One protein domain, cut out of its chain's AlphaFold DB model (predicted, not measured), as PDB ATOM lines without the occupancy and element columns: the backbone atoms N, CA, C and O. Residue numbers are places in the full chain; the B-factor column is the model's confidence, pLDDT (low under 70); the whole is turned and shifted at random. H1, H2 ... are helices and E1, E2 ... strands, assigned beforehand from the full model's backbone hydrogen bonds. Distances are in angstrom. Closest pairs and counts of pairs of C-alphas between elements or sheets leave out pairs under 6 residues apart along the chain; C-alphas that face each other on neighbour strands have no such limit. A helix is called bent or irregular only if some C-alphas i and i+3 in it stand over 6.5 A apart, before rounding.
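What this domain is: This is residues 29 to 168 of the 296 residues of the protein "Phage tail sheath protein" of Armatimonadetes bacterium OLB18 (UniProt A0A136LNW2). The domain has two lobes set end to end: at one end a small sheet of three strands with H1 and H6 over one face and the other face bare, at the other end a group of helices in which H2 and H4 run side by side while H3 and H5 stand crosswise to them. The far part of H4 reaches out toward the tip of the helical lobe, and H7 lies at one side between the lobes. The printed part has 140 residues, with seven named helices and three named strands in the order E1 E2 H1 H2 H3 H4 H5 H6 E3 H7; the mixed sheet runs E1 E3 E2, and the class is mostly helix. It is compact, with a radius of gyration of the C-alphas of 16.7 A, yet only just elongated, with spans of 56 by 28 by 26 A.

Where its parts are: E1, residues 29 to 33, begins with C-alpha 29 at (-19.597, -35.472, 8.860) and is 13.4 A long. E2 is residues 44 to 46, H1 residues 49 to 56, H2 residues 60 to 71, 16.1 A, and H3 residues 75 to 85, 15.2 A. H4, residues 89 to 107, is the longest helix at 26.7 A and ends with C-alpha 107 at (14.565, -26.726, -30.868). H5 is residues 116 to 123, H6 residues 138 to 147, 14.1 A, and E3 residues 152 to 157, 16.3 A. H7, residues 161 to 167, ends with C-alpha 167 at (-12.259, -20.153, -11.556); it is neither bent nor irregular, but only just: C-alphas 162 and 165 are 6.0 A apart.

How they stand to each other: E1 and E3 are parallel at 18 degrees, with N 31 and O 154 2.8 A apart, within hydrogen-bond range. E3 and E2 are antiparallel at 144 degrees, with N 44 and O 155 at 2.9 A. H1 and H6 are on the same face, two layers of helices and sheet: H1 over E2 at a height over the sheet of 9.4 A, H6 over E1 at 9.6 A. H1 and H6 only just touch, with 3 pairs of C-alphas within 8 A, closest at Trp 49 and Arg 143, 6.2 A. H2 touches H4, the same way at a shallow tilt of 14 degrees; the closest C-alphas, of Asp 60 and Leu 89, are 6.9 A apart, and H4 touches with residues 89 to 93 alone. H2 touches H3 with residues 64 to 68 alone, about perpendicular at 78 degrees, closest C-alphas Ala 68 and Ala 75, 5.6 A. H4 touches H5 with residues 94 to 98 alone, about perpendicular at 81 degrees, closest C-alphas Gln 94 and Trp 116, 5.8 A. H3 and H7 only just touch, with 3 pairs of C-alphas within 8 A, closest at Lys 76 and Ile 166, 6.4 A. H1 and H4 are apart. Every O i to N i+4 pair is within hydrogen-bond range in H1 to H6; in H7 it is 1 of 3, beside 2 of 4 O i to N i+3 pairs.

The domain as a whole: The two C-alphas farthest apart, of Gly 108 and Asn 148, are 56.3 A apart. The printed part has no cut. The link from H5 to H6, residues 124 to 137, is long. The mean pLDDT of the printed part is 82.8; it is under 70 at residue 86, residues 126 to 129 and residues 161 to 168.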
ATOM      1  N   ALA A  29     -19.589 -36.926   8.774       90.62
ATOM      2  CA  ALA A  29     -19.597 -35.472   8.860       90.62
ATOM      3  C   ALA A  29     -19.580 -34.830   7.463       90.62
ATOM      4  O   ALA A  29     -19.153 -35.437   6.480       90.62
ATOM      5  N   ALA A  30     -20.006 -33.574   7.375       92.12
ATOM      6  CA  ALA A  30     -19.816 -32.749   6.190       92.12
ATOM      7  C   ALA A  30     -19.203 -31.410   6.601       92.12
ATOM      8  O   ALA A  30     -19.693 -30.763   7.524       92.12
ATOM      9  N   PHE A  31     -18.139 -30.995   5.915       93.81
ATOM     10  CA  PHE A  31     -17.485 -29.711   6.134       93.81
ATOM     11  C   PHE A  31     -17.543 -28.873   4.865       93.81
ATOM     12  O   PHE A  31     -17.296 -29.359   3.759       93.81
ATOM     13  N   VAL A  32     -17.835 -27.589   5.039       93.19
ATOM     14  CA  VAL A  32     -17.901 -26.610   3.957       93.19
ATOM     15  C   VAL A  32     -16.962 -25.469   4.308       93.19
ATOM     16  O   VAL A  32     -17.021 -24.936   5.414       93.19
ATOM     17  N   GLY A  33     -16.080 -25.091   3.386       89.31
ATOM     18  CA  GLY A  33     -15.164 -23.983   3.630       89.31
ATOM     19  C   GLY A  33     -14.157 -23.751   2.517       89.31
ATOM     20  O   GLY A  33     -14.245 -24.330   1.433       89.31
ATOM     21  N   TYR A  34     -13.184 -22.889   2.796       87.94
ATOM     22  CA  TYR A  34     -12.130 -22.555   1.845       87.94
ATOM     23  C   TYR A  34     -10.971 -23.551   1.936       87.94
ATOM     24  O   TYR A  34     -10.471 -23.835   3.026       87.94
ATOM     25  N   ALA A  35     -10.530 -24.040   0.779       85.88
ATOM     26  CA  ALA A  35      -9.383 -24.936   0.619       85.88
ATOM     27  C   ALA A  35      -8.457 -24.438  -0.509       85.88
ATOM     28  O   ALA A  35      -8.887 -23.625  -1.334       85.88
ATOM     29  N   LYS A  36      -7.203 -24.911  -0.544       79.69
ATOM     30  CA  LYS A  36      -6.172 -24.478  -1.512       79.69
ATOM     31  C   LYS A  36      -6.339 -25.133  -2.871       79.69
ATOM     32  O   LYS A  36      -6.256 -24.469  -3.901       79.69
ATOM     33  N   SER A  37      -6.641 -26.424  -2.850       77.56
ATOM     34  CA  SER A  37      -6.862 -27.263  -4.026       77.56
ATOM     35  C   SER A  37      -8.203 -27.985  -3.934       77.56
ATOM     36  O   SER A  37      -8.899 -27.874  -2.931       77.56
ATOM     37  N   GLY A  38      -8.601 -28.672  -5.001       77.94
ATOM     38  CA  GLY A  38      -9.848 -29.433  -5.094       77.94
ATOM     39  C   GLY A  38     -10.928 -28.768  -5.952       77.94
ATOM     40  O   GLY A  38     -10.878 -27.571  -6.249       77.94
ATOM     41  N   GLU A  39     -11.906 -29.569  -6.383       77.50
ATOM     42  CA  GLU A  39     -13.053 -29.107  -7.173       77.50
ATOM     43  C   GLU A  39     -13.988 -28.222  -6.332       77.50
ATOM     44  O   GLU A  39     -14.286 -28.528  -5.178       77.50
ATOM     45  N   PHE A  40     -14.472 -27.126  -6.919       80.06
ATOM     46  CA  PHE A  40     -15.433 -26.240  -6.264       80.06
ATOM     47  C   PHE A  40     -16.843 -26.816  -6.295       80.06
ATOM     48  O   PHE A  40     -17.251 -27.407  -7.294       80.06
ATOM     49  N   ASN A  41     -17.598 -26.579  -5.220       81.50
ATOM     50  CA  ASN A  41     -19.021 -26.918  -5.092       81.50
ATOM     51  C   ASN A  41     -19.349 -28.403  -5.307       81.50
ATOM     52  O   ASN A  41     -20.508 -28.760  -5.515       81.50
ATOM     53  N   LYS A  42     -18.343 -29.278  -5.238       83.88
ATOM     54  CA  LYS A  42     -18.517 -30.720  -5.341       83.88
ATOM     55  C   LYS A  42     -18.111 -31.372  -4.024       83.88
ATOM     56  O   LYS A  42     -16.987 -31.149  -3.574       83.88
ATOM     57  N   PRO A  43     -18.992 -32.172  -3.406       88.56
ATOM     58  CA  PRO A  43     -18.636 -32.930  -2.221       88.56
ATOM     59  C   PRO A  43     -17.649 -34.036  -2.596       88.56
ATOM     60  O   PRO A  43     -17.935 -34.881  -3.445       88.56
ATOM     61  N   ILE A  44     -16.485 -34.028  -1.952       89.81
ATOM     62  CA  ILE A  44     -15.479 -35.083  -2.080       89.81
ATOM     63  C   ILE A  44     -15.492 -35.906  -0.799       89.81
ATOM     64  O   ILE A  44     -15.396 -35.359   0.300       89.81
ATOM     65  N   PHE A  45     -15.627 -37.220  -0.952       92.81
ATOM     66  CA  PHE A  45     -15.566 -38.161   0.156       92.81
ATOM     67  C   PHE A  45     -14.116 -38.397   0.578       92.81
ATOM     68  O   PHE A  45     -13.267 -38.702  -0.260       92.81
ATOM     69  N   ILE A  46     -13.853 -38.284   1.876       92.12
ATOM     70  CA  ILE A  46     -12.553 -38.548   2.484       92.12
ATOM     71  C   ILE A  46     -12.708 -39.398   3.748       92.12
ATOM     72  O   ILE A  46     -13.672 -39.279   4.510       92.12
ATOM     73  N   THR A  47     -11.722 -40.260   3.979       92.44
ATOM     74  CA  THR A  47     -11.710 -41.216   5.098       92.44
ATOM     75  C   THR A  47     -10.585 -40.974   6.096       92.44
ATOM     76  O   THR A  47     -10.571 -41.582   7.159       92.44
ATOM     77  N   SER A  48      -9.633 -40.100   5.775       91.62
ATOM     78  CA  SER A  48      -8.497 -39.807   6.646       91.62
ATOM     79  C   SER A  48      -7.999 -38.372   6.474       91.62
ATOM     80  O   SER A  48      -8.201 -37.740   5.433       91.62
ATOM     81  N   TRP A  49      -7.276 -37.872   7.478       90.81
ATOM     82  CA  TRP A  49      -6.564 -36.594   7.379       90.81
ATOM     83  C   TRP A  49      -5.539 -36.578   6.233       90.81
ATOM     84  O   TRP A  49      -5.370 -35.566   5.549       90.81
ATOM     85  N   THR A  50      -4.878 -37.708   5.978       89.06
ATOM     86  CA  THR A  50      -3.920 -37.850   4.874       89.06
ATOM     87  C   THR A  50      -4.606 -37.692   3.517       89.06
ATOM     88  O   THR A  50      -4.076 -37.011   2.639       89.06
ATOM     89  N   ASP A  51      -5.812 -38.248   3.353       88.69
ATOM     90  CA  ASP A  51      -6.614 -38.055   2.140       88.69
ATOM     91  C   ASP A  51      -7.008 -36.593   1.949       88.69
ATOM     92  O   ASP A  51      -6.926 -36.075   0.835       88.69
ATOM     93  N   PHE A  52      -7.374 -35.909   3.038       89.81
ATOM     94  CA  PHE A  52      -7.655 -34.479   2.997       89.81
ATOM     95  C   PHE A  52      -6.437 -33.674   2.528       89.81
ATOM     96  O   PHE A  52      -6.570 -32.868   1.610       89.81
ATOM     97  N   CYS A  53      -5.247 -33.917   3.088       87.56
ATOM     98  CA  CYS A  53      -4.024 -33.226   2.664       87.56
ATOM     99  C   CYS A  53      -3.707 -33.493   1.187       87.56
ATOM    100  O   CYS A  53      -3.407 -32.566   0.444       87.56
ATOM    101  N   ARG A  54      -3.854 -34.739   0.723       81.62
ATOM    102  CA  ARG A  54      -3.619 -35.092  -0.683       81.62
ATOM    103  C   ARG A  54      -4.544 -34.345  -1.648       81.62
ATOM    104  O   ARG A  54      -4.103 -33.945  -2.716       81.62
ATOM    105  N   VAL A  55      -5.821 -34.179  -1.301       82.88
ATOM    106  CA  VAL A  55      -6.814 -33.554  -2.196       82.88
ATOM    107  C   VAL A  55      -6.829 -32.026  -2.075       82.88
ATOM    108  O   VAL A  55      -7.014 -31.333  -3.072       82.88
ATOM    109  N   PHE A  56      -6.660 -31.495  -0.864       85.00
ATOM    110  CA  PHE A  56      -6.892 -30.082  -0.545       85.00
ATOM    111  C   PHE A  56      -5.632 -29.324  -0.102       85.00
ATOM    112  O   PHE A  56      -5.704 -28.108   0.084       85.00
ATOM    113  N   GLY A  57      -4.501 -30.013   0.079       77.88
ATOM    114  CA  GLY A  57      -3.241 -29.458   0.582       77.88
ATOM    115  C   GLY A  57      -2.230 -29.026  -0.475       77.88
ATOM    116  O   GLY A  57      -1.200 -28.467  -0.112       77.88
ATOM    117  N   GLU A  58      -2.501 -29.265  -1.759       75.38
ATOM    118  CA  GLU A  58      -1.672 -28.738  -2.849       75.38
ATOM    119  C   GLU A  58      -1.899 -27.222  -3.018       75.38
ATOM    120  O   GLU A  58      -3.034 -26.739  -2.984       75.38
ATOM    121  N   ASP A  59      -0.823 -26.456  -3.207       70.50
ATOM    122  CA  ASP A  59      -0.894 -25.027  -3.532       70.50
ATOM    123  C   ASP A  59      -1.157 -24.843  -5.038       70.50
ATOM    124  O   ASP A  59      -0.257 -24.520  -5.821       70.50
ATOM    125  N   ASP A  60      -2.413 -25.069  -5.446       72.12
ATOM    126  CA  ASP A  60      -2.833 -25.003  -6.854       72.12
ATOM    127  C   ASP A  60      -2.472 -23.660  -7.508       72.12
ATOM    128  O   ASP A  60      -2.067 -23.610  -8.668       72.12
ATOM    129  N   GLU A  61      -2.589 -22.569  -6.754       73.50
ATOM    130  CA  GLU A  61      -2.364 -21.208  -7.237       73.50
ATOM    131  C   GLU A  61      -0.903 -20.956  -7.643       73.50
ATOM    132  O   GLU A  61      -0.647 -20.419  -8.722       73.50
ATOM    133  N   ALA A  62       0.060 -21.397  -6.827       77.31
ATOM    134  CA  ALA A  62       1.484 -21.201  -7.097       77.31
ATOM    135  C   ALA A  62       1.936 -21.988  -8.336       77.31
ATOM    136  O   ALA A  62       2.635 -21.454  -9.198       77.31
ATOM    137  N   ILE A  63       1.481 -23.239  -8.455       80.88
ATOM    138  CA  ILE A  63       1.800 -24.109  -9.592       80.88
ATOM    139  C   ILE A  63       1.157 -23.576 -10.878       80.88
ATOM    140  O   ILE A  63       1.819 -23.518 -11.913       80.88
ATOM    141  N   LEU A  64      -0.115 -23.161 -10.832       79.19
ATOM    142  CA  LEU A  64      -0.814 -22.625 -12.004       79.19
ATOM    143  C   LEU A  64      -0.194 -21.317 -12.497       79.19
ATOM    144  O   LEU A  64      -0.079 -21.133 -13.707       79.19
ATOM    145  N   LYS A  65       0.223 -20.433 -11.586       82.12
ATOM    146  CA  LYS A  65       0.908 -19.187 -11.943       82.12
ATOM    147  C   LYS A  65       2.264 -19.464 -12.596       82.12
ATOM    148  O   LYS A  65       2.515 -18.970 -13.687       82.12
ATOM    149  N   ALA A  66       3.079 -20.325 -11.988       85.44
ATOM    150  CA  ALA A  66       4.377 -20.710 -12.537       85.44
ATOM    151  C   ALA A  66       4.258 -21.390 -13.915       85.44
ATOM    152  O   ALA A  66       5.037 -21.117 -14.824       85.44
ATOM    153  N   LEU A  67       3.252 -22.253 -14.106       85.19
ATOM    154  CA  LEU A  67       2.981 -22.860 -15.411       85.19
ATOM    155  C   LEU A  67       2.501 -21.837 -16.443       85.19
ATOM    156  O   LEU A  67       2.858 -21.958 -17.614       85.19
ATOM    157  N   ALA A  68       1.684 -20.862 -16.045       86.38
ATOM    158  CA  ALA A  68       1.236 -19.800 -16.941       86.38
ATOM    159  C   ALA A  68       2.421 -18.954 -17.429       86.38
ATOM    160  O   ALA A  68       2.511 -18.675 -18.625       86.38
ATOM    161  N   ASP A  69       3.360 -18.640 -16.534       85.88
ATOM    162  CA  ASP A  69       4.575 -17.886 -16.855       85.88
ATOM    163  C   ASP A  69       5.495 -18.652 -17.831       85.88
ATOM    164  O   ASP A  69       6.021 -18.058 -18.770       85.88
ATOM    165  N   GLU A  70       5.642 -19.975 -17.680       85.00
ATOM    166  CA  GLU A  70       6.467 -20.803 -18.584       85.00
ATOM    167  C   GLU A  70       5.801 -21.128 -19.924       85.00
ATOM    168  O   GLU A  70       6.450 -21.165 -20.967       85.00
ATOM    169  N   THR A  71       4.500 -21.422 -19.917       83.75
ATOM    170  CA  THR A  71       3.788 -21.847 -21.134       83.75
ATOM    171  C   THR A  71       3.267 -20.671 -21.954       83.75
ATOM    172  O   THR A  71       2.845 -20.870 -23.095       83.75
ATOM    173  N   GLY A  72       3.214 -19.470 -21.368       81.25
ATOM    174  CA  GLY A  72       2.508 -18.316 -21.926       81.25
ATOM    175  C   GLY A  72       0.993 -18.525 -22.058       81.25
ATOM    176  O   GLY A  72       0.320 -17.723 -22.704       81.25
ATOM    177  N   ARG A  73       0.445 -19.611 -21.492       81.75
ATOM    178  CA  ARG A  73      -0.990 -19.918 -21.510       81.75
ATOM    179  C   ARG A  73      -1.670 -19.270 -20.321       81.75
ATOM    180  O   ARG A  73      -1.089 -19.118 -19.248       81.75
ATOM    181  N   SER A  74      -2.943 -18.937 -20.482       78.81
ATOM    182  CA  SER A  74      -3.722 -18.431 -19.358       78.81
ATOM    183  C   SER A  74      -3.933 -19.530 -18.305       78.81
ATOM    184  O   SER A  74      -4.120 -20.707 -18.629       78.81
ATOM    185  N   ALA A  75      -3.989 -19.151 -17.022       72.38
ATOM    186  CA  ALA A  75      -4.287 -20.086 -15.929       72.38
ATOM    187  C   ALA A  75      -5.606 -20.859 -16.153       72.38
ATOM    188  O   ALA A  75      -5.743 -22.012 -15.743       72.38
ATOM    189  N   LYS A  76      -6.565 -20.246 -16.865       72.06
ATOM    190  CA  LYS A  76      -7.855 -20.849 -17.229       72.06
ATOM    191  C   LYS A  76      -7.701 -22.018 -18.199       72.06
ATOM    192  O   LYS A  76      -8.301 -23.068 -17.975       72.06
ATOM    193  N   GLU A  77      -6.888 -21.865 -19.241       78.31
ATOM    194  CA  GLU A  77      -6.627 -22.926 -20.225       78.31
ATOM    195  C   GLU A  77      -5.902 -24.110 -19.585       78.31
ATOM    196  O   GLU A  77      -6.249 -25.263 -19.840       78.31
ATOM    197  N   LEU A  78      -4.945 -23.840 -18.695       79.75
ATOM    198  CA  LEU A  78      -4.237 -24.877 -17.942       79.75
ATOM    199  C   LEU A  78      -5.182 -25.644 -17.013       79.75
ATOM    200  O   LEU A  78      -5.132 -26.872 -16.946       79.75
ATOM    201  N   LEU A  79      -6.106 -24.945 -16.350       75.00
ATOM    202  CA  LEU A  79      -7.108 -25.586 -15.507       75.00
ATOM    203  C   LEU A  79      -8.083 -26.452 -16.318       75.00
ATOM    204  O   LEU A  79      -8.454 -27.548 -15.891       75.00
ATOM    205  N   GLN A  80      -8.508 -25.974 -17.488       74.50
ATOM    206  CA  GLN A  80      -9.343 -26.753 -18.400       74.50
ATOM    207  C   GLN A  80      -8.598 -27.996 -18.897       74.50
ATOM    208  O   GLN A  80      -9.150 -29.094 -18.842       74.50
ATOM    209  N   ALA A  81      -7.329 -27.857 -19.286       76.88
ATOM    210  CA  ALA A  81      -6.487 -28.977 -19.695       76.88
ATOM    211  C   ALA A  81      -6.304 -30.009 -18.566       76.88
ATOM    212  O   ALA A  81      -6.450 -31.208 -18.811       76.88
ATOM    213  N   LYS A  82      -6.101 -29.565 -17.315       80.25
ATOM    214  CA  LYS A  82      -6.083 -30.435 -16.124       80.25
ATOM    215  C   LYS A  82      -7.387 -31.227 -15.993       80.25
ATOM    216  O   LYS A  82      -7.354 -32.445 -15.818       80.25
ATOM    217  N   ARG A  83      -8.538 -30.549 -16.094       72.38
ATOM    218  CA  ARG A  83      -9.869 -31.181 -15.989       72.38
ATOM    219  C   ARG A  83     -10.079 -32.240 -17.069       72.38
ATOM    220  O   ARG A  83     -10.571 -33.323 -16.762       72.38
ATOM    221  N   VAL A  84      -9.673 -31.951 -18.305       74.81
ATOM    222  CA  VAL A  84      -9.742 -32.904 -19.423       74.81
ATOM    223  C   VAL A  84      -8.828 -34.107 -19.172       74.81
ATOM    224  O   VAL A  84      -9.239 -35.241 -19.400       74.81
ATOM    225  N   ALA A  85      -7.625 -33.878 -18.642       71.69
ATOM    226  CA  ALA A  85      -6.668 -34.940 -18.347       71.69
ATOM    227  C   ALA A  85      -7.077 -35.841 -17.165       71.69
ATOM    228  O   ALA A  85      -6.540 -36.939 -17.053       71.69
ATOM    229  N   ARG A  86      -8.002 -35.401 -16.294       68.88
ATOM    230  CA  ARG A  86      -8.404 -36.088 -15.044       68.88
ATOM    231  C   ARG A  86      -7.223 -36.463 -14.137       68.88
ATOM    232  O   ARG A  86      -7.282 -37.452 -13.411       68.88
ATOM    233  N   LYS A  87      -6.148 -35.677 -14.187       71.44
ATOM    234  CA  LYS A  87      -4.935 -35.874 -13.385       71.44
ATOM    235  C   LYS A  87      -4.898 -34.913 -12.201       71.44
ATOM    236  O   LYS A  87      -5.520 -33.846 -12.234       71.44
ATOM    237  N   GLY A  88      -4.134 -35.285 -11.173       71.12
ATOM    238  CA  GLY A  88      -3.735 -34.353 -10.113       71.12
ATOM    239  C   GLY A  88      -2.976 -33.161 -10.701       71.12
ATOM    240  O   GLY A  88      -2.428 -33.257 -11.804       71.12
ATOM    241  N   LEU A  89      -2.956 -32.018 -10.006       76.19
ATOM    242  CA  LEU A  89      -2.309 -30.828 -10.565       76.19
ATOM    243  C   LEU A  89      -0.804 -31.042 -10.716       76.19
ATOM    244  O   LEU A  89      -0.258 -30.687 -11.754       76.19
ATOM    245  N   ILE A  90      -0.160 -31.652  -9.720       78.62
ATOM    246  CA  ILE A  90       1.280 -31.933  -9.757       78.62
ATOM    247  C   ILE A  90       1.628 -32.843 -10.935       78.62
ATOM    248  O   ILE A  90       2.544 -32.542 -11.691       78.62
ATOM    249  N   GLU A  91       0.870 -33.919 -11.146       82.50
ATOM    250  CA  GLU A  91       1.120 -34.847 -12.254       82.50
ATOM    251  C   GLU A  91       0.907 -34.172 -13.620       82.50
ATOM    252  O   GLU A  91       1.673 -34.389 -14.562       82.50
ATOM    253  N   PHE A  92      -0.123 -33.327 -13.728       85.69
ATOM    254  CA  PHE A  92      -0.350 -32.505 -14.913       85.69
ATOM    255  C   PHE A  92       0.823 -31.546 -15.153       85.69
ATOM    256  O   PHE A  92       1.366 -31.526 -16.256       85.69
ATOM    257  N   ALA A  93       1.243 -30.819 -14.115       85.50
ATOM    258  CA  ALA A  93       2.316 -29.836 -14.173       85.50
ATOM    259  C   ALA A  93       3.655 -30.479 -14.547       85.50
ATOM    260  O   ALA A  93       4.335 -30.005 -15.458       85.50
ATOM    261  N   GLN A  94       3.992 -31.601 -13.913       89.19
ATOM    262  CA  GLN A  94       5.192 -32.373 -14.208       89.19
ATOM    263  C   GLN A  94       5.216 -32.808 -15.671       89.19
ATOM    264  O   GLN A  94       6.196 -32.562 -16.366       89.19
ATOM    265  N   ARG A  95       4.106 -33.356 -16.177       89.56
ATOM    266  CA  ARG A  95       4.010 -33.756 -17.582       89.56
ATOM    267  C   ARG A  95       4.173 -32.572 -18.535       89.56
ATOM    268  O   ARG A  95       4.898 -32.698 -19.516       89.56
ATOM    269  N   THR A  96       3.521 -31.442 -18.263       89.00
ATOM    270  CA  THR A  96       3.656 -30.248 -19.111       89.00
ATOM    271  C   THR A  96       5.083 -29.711 -19.119       89.00
ATOM    272  O   THR A  96       5.589 -29.364 -20.181       89.00
ATOM    273  N   VAL A  97       5.764 -29.693 -17.969       90.56
ATOM    274  CA  VAL A  97       7.167 -29.265 -17.874       90.56
ATOM    275  C   VAL A  97       8.088 -30.248 -18.600       90.56
ATOM    276  O   VAL A  97       8.989 -29.824 -19.316       90.56
ATOM    277  N   ASP A  98       7.846 -31.553 -18.479       91.31
ATOM    278  CA  ASP A  98       8.628 -32.575 -19.180       91.31
ATOM    279  C   ASP A  98       8.434 -32.508 -20.704       91.31
ATOM    280  O   ASP A  98       9.374 -32.742 -21.465       91.31
ATOM    281  N   GLU A  99       7.223 -32.190 -21.171       89.88
ATOM    282  CA  GLU A  99       6.931 -31.949 -22.588       89.88
ATOM    283  C   GLU A  99       7.649 -30.682 -23.089       89.88
ATOM    284  O   GLU A  99       8.346 -30.749 -24.103       89.88
ATOM    285  N   LEU A 100       7.597 -29.579 -22.334       87.75
ATOM    286  CA  LEU A 100       8.332 -28.345 -22.640       87.75
ATOM    287  C   LEU A 100       9.850 -28.563 -22.702       87.75
ATOM    288  O   LEU A 100      10.500 -28.123 -23.649       87.75
ATOM    289  N   ALA A 101      10.420 -29.290 -21.739       88.38
ATOM    290  CA  ALA A 101      11.851 -29.585 -21.704       88.38
ATOM    291  C   ALA A 101      12.293 -30.425 -22.919       88.38
ATOM    292  O   ALA A 101      13.371 -30.211 -23.484       88.38
ATOM    293  N   LYS A 102      11.452 -31.368 -23.370       90.38
ATOM    294  CA  LYS A 102      11.707 -32.153 -24.590       90.38
ATOM    295  C   LYS A 102      11.653 -31.285 -25.845       90.38
ATOM    296  O   LYS A 102      12.510 -31.432 -26.719       90.38
ATOM    297  N   GLU A 103      10.678 -30.384 -25.943       86.75
ATOM    298  CA  GLU A 103      10.557 -29.450 -27.068       86.75
ATOM    299  C   GLU A 103      11.723 -28.460 -27.129       86.75
ATOM    300  O   GLU A 103      12.275 -28.231 -28.210       86.75
ATOM    301  N   ALA A 104      12.151 -27.938 -25.978       87.38
ATOM    302  CA  ALA A 104      13.314 -27.068 -25.845       87.38
ATOM    303  C   ALA A 104      14.596 -27.769 -26.318       87.38
ATOM    304  O   ALA A 104      15.325 -27.238 -27.156       87.38
ATOM    305  N   LYS A 105      14.807 -29.030 -25.906       87.00
ATOM    306  CA  LYS A 105      15.947 -29.843 -26.363       87.00
ATOM    307  C   LYS A 105      15.932 -30.091 -27.874       87.00
ATOM    308  O   LYS A 105      16.992 -30.135 -28.492       87.00
ATOM    309  N   ARG A 106      14.750 -30.260 -28.481       86.44
ATOM    310  CA  ARG A 106      14.603 -30.458 -29.935       86.44
ATOM    311  C   ARG A 106      14.866 -29.177 -30.729       86.44
ATOM    312  O   ARG A 106      15.373 -29.253 -31.841       86.44
ATOM    313  N   THR A 107      14.478 -28.028 -30.186       85.56
ATOM    314  CA  THR A 107      14.565 -26.726 -30.868       85.56
ATOM    315  C   THR A 107      15.846 -25.951 -30.550       85.56
ATOM    316  O   THR A 107      16.130 -24.975 -31.235       85.56
ATOM    317  N   GLY A 108      16.632 -26.390 -29.559       84.06
ATOM    318  CA  GLY A 108      17.842 -25.692 -29.110       84.06
ATOM    319  C   GLY A 108      17.545 -24.423 -28.306       84.06
ATOM    320  O   GLY A 108      18.355 -23.503 -28.309       84.06
ATOM    321  N   ARG A 109      16.372 -24.346 -27.664       77.69
ATOM    322  CA  ARG A 109      15.990 -23.239 -26.774       77.69
ATOM    323  C   ARG A 109      16.547 -23.471 -25.369       77.69
ATOM    324  O   ARG A 109      16.233 -24.485 -24.754       77.69
ATOM    325  N   ASP A 110      17.329 -22.519 -24.863       78.19
ATOM    326  CA  ASP A 110      17.925 -22.555 -23.515       78.19
ATOM    327  C   ASP A 110      17.141 -21.730 -22.474       78.19
ATOM    328  O   ASP A 110      17.469 -21.749 -21.288       78.19
ATOM    329  N   ASP A 111      16.112 -20.999 -22.903       79.62
ATOM    330  CA  ASP A 111      15.277 -20.107 -22.088       79.62
ATOM    331  C   ASP A 111      14.208 -20.838 -21.257       79.62
ATOM    332  O   ASP A 111      13.649 -20.267 -20.317       79.62
ATOM    333  N   VAL A 112      13.951 -22.109 -21.575       83.00
ATOM    334  CA  VAL A 112      12.912 -22.938 -20.952       83.00
ATOM    335  C   VAL A 112      13.510 -23.848 -19.880       83.00
ATOM    336  O   VAL A 112      14.662 -24.281 -19.950       83.00
ATOM    337  N   VAL A 113      12.699 -24.171 -18.879       86.25
ATOM    338  CA  VAL A 113      13.074 -25.064 -17.781       86.25
ATOM    339  C   VAL A 113      13.494 -26.453 -18.273       86.25
ATOM    340  O   VAL A 113      12.834 -27.063 -19.113       86.25
ATOM    341  N   LYS A 114      14.569 -26.999 -17.692       87.88
ATOM    342  CA  LYS A 114      15.178 -28.275 -18.128       87.88
ATOM    343  C   LYS A 114      14.519 -29.528 -17.541       87.88
ATOM    344  O   LYS A 114      14.915 -30.646 -17.868       87.88
ATOM    345  N   GLY A 115      13.534 -29.352 -16.666       89.31
ATOM    346  CA  GLY A 115      12.765 -30.426 -16.044       89.31
ATOM    347  C   GLY A 115      12.122 -29.994 -14.729       89.31
ATOM    348  O   GLY A 115      12.326 -28.880 -14.248       89.31
ATOM    349  N   TRP A 116      11.365 -30.900 -14.109       88.50
ATOM    350  CA  TRP A 116      10.579 -30.590 -12.908       88.50
ATOM    351  C   TRP A 116      11.391 -30.015 -11.737       88.50
ATOM    352  O   TRP A 116      10.969 -29.058 -11.094       88.50
ATOM    353  N   ALA A 117      12.580 -30.554 -11.461       87.88
ATOM    354  CA  ALA A 117      13.407 -30.071 -10.353       87.88
ATOM    355  C   ALA A 117      13.895 -28.626 -10.563       87.88
ATOM    356  O   ALA A 117      13.985 -27.857  -9.608       87.88
ATOM    357  N   ASP A 118      14.192 -28.263 -11.810       88.62
ATOM    358  CA  ASP A 118      14.588 -26.910 -12.196       88.62
ATOM    359  C   ASP A 118      13.382 -25.955 -12.116       88.62
ATOM    360  O   ASP A 118      13.504 -24.845 -11.606       88.62
ATOM    361  N   PHE A 119      12.182 -26.438 -12.464       89.50
ATOM    362  CA  PHE A 119      10.923 -25.687 -12.350       89.50
ATOM    363  C   PHE A 119      10.617 -25.322 -10.899       89.50
ATOM    364  O   PHE A 119      10.407 -24.157 -10.566       89.50
ATOM    365  N   VAL A 120      10.654 -26.323 -10.016       87.56
ATOM    366  CA  VAL A 120      10.394 -26.136  -8.586       87.56
ATOM    367  C   VAL A 120      11.398 -25.161  -7.971       87.56
ATOM    368  O   VAL A 120      11.005 -24.314  -7.171       87.56
ATOM    369  N   ARG A 121      12.679 -25.243  -8.357       87.00
ATOM    370  CA  ARG A 121      13.723 -24.322  -7.885       87.00
ATOM    371  C   ARG A 121      13.506 -22.901  -8.398       87.00
ATOM    372  O   ARG A 121      13.548 -21.973  -7.598       87.00
ATOM    373  N   LYS A 122      13.242 -22.733  -9.699       87.38
ATOM    374  CA  LYS A 122      13.030 -21.426 -10.340       87.38
ATOM    375  C   LYS A 122      11.870 -20.660  -9.705       87.38
ATOM    376  O   LYS A 122      12.008 -19.474  -9.423       87.38
ATOM    377  N   TYR A 123      10.763 -21.346  -9.427       85.88
ATOM    378  CA  TYR A 123       9.550 -20.733  -8.877       85.88
ATOM    379  C   TYR A 123       9.396 -20.883  -7.360       85.88
ATOM    380  O   TYR A 123       8.393 -20.437  -6.809       85.88
ATOM    381  N   SER A 124      10.377 -21.479  -6.670       83.00
ATOM    382  CA  SER A 124      10.347 -21.710  -5.216       83.00
ATOM    383  C   SER A 124       9.038 -22.354  -4.735       83.00
ATOM    384  O   SER A 124       8.447 -21.929  -3.744       83.00
ATOM    385  N   ILE A 125       8.557 -23.367  -5.464       79.62
ATOM    386  CA  ILE A 125       7.253 -23.983  -5.190       79.62
ATOM    387  C   ILE A 125       7.348 -24.804  -3.896       79.62
ATOM    388  O   ILE A 125       8.169 -25.727  -3.825       79.62
ATOM    389  N   PRO A 126       6.514 -24.522  -2.877       68.62
ATOM    390  CA  PRO A 126       6.481 -25.327  -1.668       68.62
ATOM    391  C   PRO A 126       5.906 -26.707  -2.000       68.62
ATOM    392  O   PRO A 126       4.721 -26.872  -2.263       68.62
ATOM    393  N   LEU A 127       6.765 -27.728  -1.984       65.94
ATOM    394  CA  LEU A 127       6.354 -29.124  -2.175       65.94
ATOM    395  C   LEU A 127       5.686 -29.722  -0.925       65.94
ATOM    396  O   LEU A 127       5.177 -30.841  -0.970       65.94
ATOM    397  N   SER A 128       5.695 -29.009   0.206       65.69
ATOM    398  CA  SER A 128       4.983 -29.436   1.406       65.69
ATOM    399  C   SER A 128       3.480 -29.255   1.206       65.69
ATOM    400  O   SER A 128       2.995 -28.125   1.163       65.69
ATOM    401  N   SER A 129       2.745 -30.365   1.133       67.06
ATOM    402  CA  SER A 129       1.281 -30.377   1.119       67.06
ATOM    403  C   SER A 129       0.745 -29.902   2.477       67.06
ATOM    404  O   SER A 129       0.552 -30.685   3.407       67.06
ATOM    405  N   SER A 130       0.590 -28.587   2.625       79.50
ATOM    406  CA  SER A 130       0.061 -27.952   3.829       79.50
ATOM    407  C   SER A 130      -1.325 -27.397   3.512       79.50
ATOM    408  O   SER A 130      -1.411 -26.386   2.813       79.50
ATOM    409  N   PRO A 131      -2.420 -28.001   4.012       83.56
ATOM    410  CA  PRO A 131      -3.780 -27.568   3.688       83.56
ATOM    411  C   PRO A 131      -4.233 -26.302   4.429       83.56
ATOM    412  O   PRO A 131      -5.375 -25.873   4.266       83.56
ATOM    413  N   TYR A 132      -3.367 -25.706   5.248       87.19
ATOM    414  CA  TYR A 132      -3.687 -24.534   6.057       87.19
ATOM    415  C   TYR A 132      -3.634 -23.251   5.230       87.19
ATOM    416  O   TYR A 132      -2.670 -23.013   4.503       87.19
ATOM    417  N   ILE A 133      -4.675 -22.424   5.355       83.19
ATOM    418  CA  ILE A 133      -4.826 -21.149   4.646       83.19
ATOM    419  C   ILE A 133      -5.180 -20.076   5.659       83.19
ATOM    420  O   ILE A 133      -6.048 -20.289   6.510       83.19
ATOM    421  N   ASP A 134      -4.588 -18.900   5.498       81.00
ATOM    422  CA  ASP A 134      -4.957 -17.732   6.282       81.00
ATOM    423  C   ASP A 134      -6.425 -17.355   6.041       81.00
ATOM    424  O   ASP A 134      -6.896 -17.230   4.908       81.00
ATOM    425  N   GLY A 135      -7.178 -17.203   7.130       81.69
ATOM    426  CA  GLY A 135      -8.606 -16.893   7.074       81.69
ATOM    427  C   GLY A 135      -9.525 -18.085   6.773       81.69
ATOM    428  O   GLY A 135     -10.726 -17.875   6.603       81.69
ATOM    429  N   SER A 136      -9.017 -19.326   6.736       86.31
ATOM    430  CA  SER A 136      -9.851 -20.537   6.674       86.31
ATOM    431  C   SER A 136      -9.618 -21.459   7.867       86.31
ATOM    432  O   SER A 136      -8.510 -21.931   8.106       86.31
ATOM    433  N   TYR A 137     -10.701 -21.803   8.563       91.00
ATOM    434  CA  TYR A 137     -10.676 -22.778   9.658       91.00
ATOM    435  C   TYR A 137     -10.984 -24.211   9.206       91.00
ATOM    436  O   TYR A 137     -10.979 -25.125  10.028       91.00
ATOM    437  N   LEU A 138     -11.226 -24.432   7.905       92.12
ATOM    438  CA  LEU A 138     -11.643 -25.734   7.376       92.12
ATOM    439  C   LEU A 138     -10.621 -26.832   7.696       92.12
ATOM    440  O   LEU A 138     -10.983 -27.869   8.242       92.12
ATOM    441  N   ALA A 139      -9.342 -26.590   7.403       92.25
ATOM    442  CA  ALA A 139      -8.283 -27.564   7.647       92.25
ATOM    443  C   ALA A 139      -8.144 -27.909   9.141       92.25
ATOM    444  O   ALA A 139      -7.980 -29.075   9.487       92.25
ATOM    445  N   TYR A 140      -8.276 -26.925  10.035       93.56
ATOM    446  CA  TYR A 140      -8.228 -27.151  11.484       93.56
ATOM    447  C   TYR A 140      -9.426 -27.967  11.981       93.56
ATOM    448  O   TYR A 140      -9.246 -28.903  12.757       93.56
ATOM    449  N   ALA A 141     -10.633 -27.656  11.504       93.75
ATOM    450  CA  ALA A 141     -11.847 -28.379  11.876       93.75
ATOM    451  C   ALA A 141     -11.805 -29.842  11.408       93.75
ATOM    452  O   ALA A 141     -12.103 -30.751  12.181       93.75
ATOM    453  N   VAL A 142     -11.374 -30.074  10.164       93.38
ATOM    454  CA  VAL A 142     -11.219 -31.426   9.610       93.38
ATOM    455  C   VAL A 142     -10.136 -32.195  10.364       93.38
ATOM    456  O   VAL A 142     -10.334 -33.366  10.682       93.38
ATOM    457  N   ARG A 143      -9.020 -31.541  10.714       93.19
ATOM    458  CA  ARG A 143      -7.969 -32.164  11.524       93.19
ATOM    459  C   ARG A 143      -8.504 -32.609  12.880       93.19
ATOM    460  O   ARG A 143      -8.359 -33.774  13.227       93.19
ATOM    461  N   GLY A 144      -9.183 -31.709  13.591       93.94
ATOM    462  CA  GLY A 144      -9.794 -32.014  14.881       93.94
ATOM    463  C   GLY A 144     -10.828 -33.136  14.793       93.94
ATOM    464  O   GLY A 144     -10.883 -33.979  15.679       93.94
ATOM    465  N   TYR A 145     -11.624 -33.204  13.722       94.00
ATOM    466  CA  TYR A 145     -12.576 -34.301  13.522       94.00
ATOM    467  C   TYR A 145     -11.883 -35.665  13.454       94.00
ATOM    468  O   TYR A 145     -12.286 -36.583  14.164       94.00
ATOM    469  N   TYR A 146     -10.822 -35.788  12.653       93.38
ATOM    470  CA  TYR A 146     -10.075 -37.044  12.543       93.38
ATOM    471  C   TYR A 146      -9.267 -37.364  13.805       93.38
ATOM    472  O   TYR A 146      -9.241 -38.520  14.222       93.38
ATOM    473  N   ASP A 147      -8.670 -36.360  14.453       93.75
ATOM    474  CA  ASP A 147      -7.941 -36.547  15.716       93.75
ATOM    475  C   ASP A 147      -8.884 -37.006  16.853       93.75
ATOM    476  O   ASP A 147      -8.476 -37.769  17.723       93.75
ATOM    477  N   ASN A 148     -10.166 -36.617  16.811       92.88
ATOM    478  CA  ASN A 148     -11.208 -37.059  17.748       92.88
ATOM    479  C   ASN A 148     -11.868 -38.405  17.366       92.88
ATOM    480  O   ASN A 148     -12.891 -38.772  17.942       92.88
ATOM    481  N   GLY A 149     -11.321 -39.144  16.394       88.44
ATOM    482  CA  GLY A 149     -11.836 -40.461  15.989       88.44
ATOM    483  C   GLY A 149     -12.953 -40.429  14.939       88.44
ATOM    484  O   GLY A 149     -13.643 -41.430  14.727       88.44
ATOM    485  N   GLY A 150     -13.144 -39.297  14.261       88.25
ATOM    486  CA  GLY A 150     -14.002 -39.198  13.087       88.25
ATOM    487  C   GLY A 150     -13.517 -40.103  11.953       88.25
ATOM    488  O   GLY A 150     -12.322 -40.186  11.687       88.25
ATOM    489  N   GLY A 151     -14.436 -40.804  11.283       87.56
ATOM    490  CA  GLY A 151     -14.079 -41.797  10.261       87.56
ATOM    491  C   GLY A 151     -14.376 -41.370   8.826       87.56
ATOM    492  O   GLY A 151     -13.628 -41.693   7.908       87.56
ATOM    493  N   ARG A 152     -15.481 -40.657   8.596       91.94
ATOM    494  CA  ARG A 152     -15.981 -40.367   7.245       91.94
ATOM    495  C   ARG A 152     -16.411 -38.919   7.158       91.94
ATOM    496  O   ARG A 152     -17.264 -38.484   7.927       91.94
ATOM    497  N   ALA A 153     -15.865 -38.192   6.193       93.06
ATOM    498  CA  ALA A 153     -16.259 -36.817   5.959       93.06
ATOM    499  C   ALA A 153     -16.481 -36.538   4.473       93.06
ATOM    500  O   ALA A 153     -15.770 -37.047   3.608       93.06
ATOM    501  N   TYR A 154     -17.462 -35.692   4.182       93.94
ATOM    502  CA  TYR A 154     -17.582 -35.024   2.893       93.94
ATOM    503  C   TYR A 154     -17.054 -33.607   3.019       93.94
ATOM    504  O   TYR A 154     -17.462 -32.865   3.909       93.94
ATOM    505  N   ILE A 155     -16.167 -33.216   2.114       93.81
ATOM    506  CA  ILE A 155     -15.626 -31.861   2.070       93.81
ATOM    507  C   ILE A 155     -16.147 -31.163   0.829       93.81
ATOM    508  O   ILE A 155     -16.006 -31.674  -0.282       93.81
ATOM    509  N   VAL A 156     -16.716 -29.978   1.024       91.50
ATOM    510  CA  VAL A 156     -17.111 -29.078  -0.055       91.50
ATOM    511  C   VAL A 156     -16.230 -27.840   0.004       91.50
ATOM    512  O   VAL A 156     -16.303 -27.040   0.941       91.50
ATOM    513  N   ARG A 157     -15.404 -27.668  -1.028       88.06
ATOM    514  CA  ARG A 157     -14.627 -26.448  -1.217       88.06
ATOM    515  C   ARG A 157     -15.506 -25.355  -1.817       88.06
ATOM    516  O   ARG A 157     -16.112 -25.547  -2.873       88.06
ATOM    517  N   VAL A 158     -15.499 -24.190  -1.182       85.62
ATOM    518  CA  VAL A 158     -16.142 -22.965  -1.671       85.62
ATOM    519  C   VAL A 158     -15.079 -22.027  -2.249       85.62
ATOM    520  O   VAL A 158     -13.934 -22.030  -1.796       85.62
ATOM    521  N   ALA A 159     -15.435 -21.251  -3.273       76.44
ATOM    522  CA  ALA A 159     -14.541 -20.268  -3.886       76.44
ATOM    523  C   ALA A 159     -14.451 -18.989  -3.046       76.44
ATOM    524  O   ALA A 159     -15.472 -18.467  -2.590       76.44
ATOM    525  N   ARG A 160     -13.237 -18.456  -2.863       73.88
ATOM    526  CA  ARG A 160     -13.043 -17.089  -2.357       73.88
ATOM    527  C   ARG A 160     -13.272 -16.092  -3.484       73.88
ATOM    528  O   ARG A 160     -13.161 -16.430  -4.659       73.88
ATOM    529  N   ARG A 161     -13.518 -14.828  -3.132       68.56
ATOM    530  CA  ARG A 161     -13.723 -13.769  -4.130       68.56
ATOM    531  C   ARG A 161     -12.511 -13.569  -5.052       68.56
ATOM    532  O   ARG A 161     -12.710 -13.293  -6.223       68.56
ATOM    533  N   SER A 162     -11.297 -13.779  -4.543       66.25
ATOM    534  CA  SER A 162     -10.050 -13.787  -5.323       66.25
ATOM    535  C   SER A 162      -9.907 -15.016  -6.229       66.25
ATOM    536  O   SER A 162      -9.360 -14.918  -7.321       66.25
ATOM    537  N   ASP A 163     -10.429 -16.172  -5.804       62.53
ATOM    538  CA  ASP A 163     -10.394 -17.402  -6.602       62.53
ATOM    539  C   ASP A 163     -11.415 -17.337  -7.757       62.53
ATOM    540  O   ASP A 163     -11.214 -17.958  -8.799       62.53
ATOM    541  N   LEU A 164     -12.503 -16.567  -7.619       61.31
ATOM    542  CA  LEU A 164     -13.518 -16.412  -8.672       61.31
ATOM    543  C   LEU A 164     -12.915 -15.896  -9.989       61.31
ATOM    544  O   LEU A 164     -13.307 -16.365 -11.052       61.31
ATOM    545  N   ASP A 165     -11.913 -15.018  -9.961       57.78
ATOM    546  CA  ASP A 165     -11.314 -14.487 -11.195       57.78
ATOM    547  C   ASP A 165     -10.587 -15.573 -12.015       57.78
ATOM    548  O   ASP A 165     -10.636 -15.577 -13.255       57.78
ATOM    549  N   ILE A 166      -9.986 -16.547 -11.320       55.44
ATOM    550  CA  ILE A 166      -9.296 -17.713 -11.891       55.44
ATOM    551  C   ILE A 166     -10.306 -18.802 -12.291       55.44
ATOM    552  O   ILE A 166     -10.154 -19.437 -13.336       55.44
ATOM    553  N   TYR A 167     -11.358 -18.999 -11.489       53.09
ATOM    554  CA  TYR A 167     -12.259 -20.153 -11.556       53.09
ATOM    555  C   TYR A 167     -13.689 -19.856 -12.025       53.09
ATOM    556  O   TYR A 167     -14.506 -20.781 -12.000       53.09
ATOM    557  N   ASN A 168     -13.995 -18.636 -12.489       49.56
ATOM    558  CA  ASN A 168     -15.231 -18.283 -13.200       49.56
ATOM    559  C   ASN A 168     -15.358 -19.122 -14.483       49.56
ATOM    560  O   ASN A 168     -15.087 -18.681 -15.600       49.56
TER     561      ASN A 168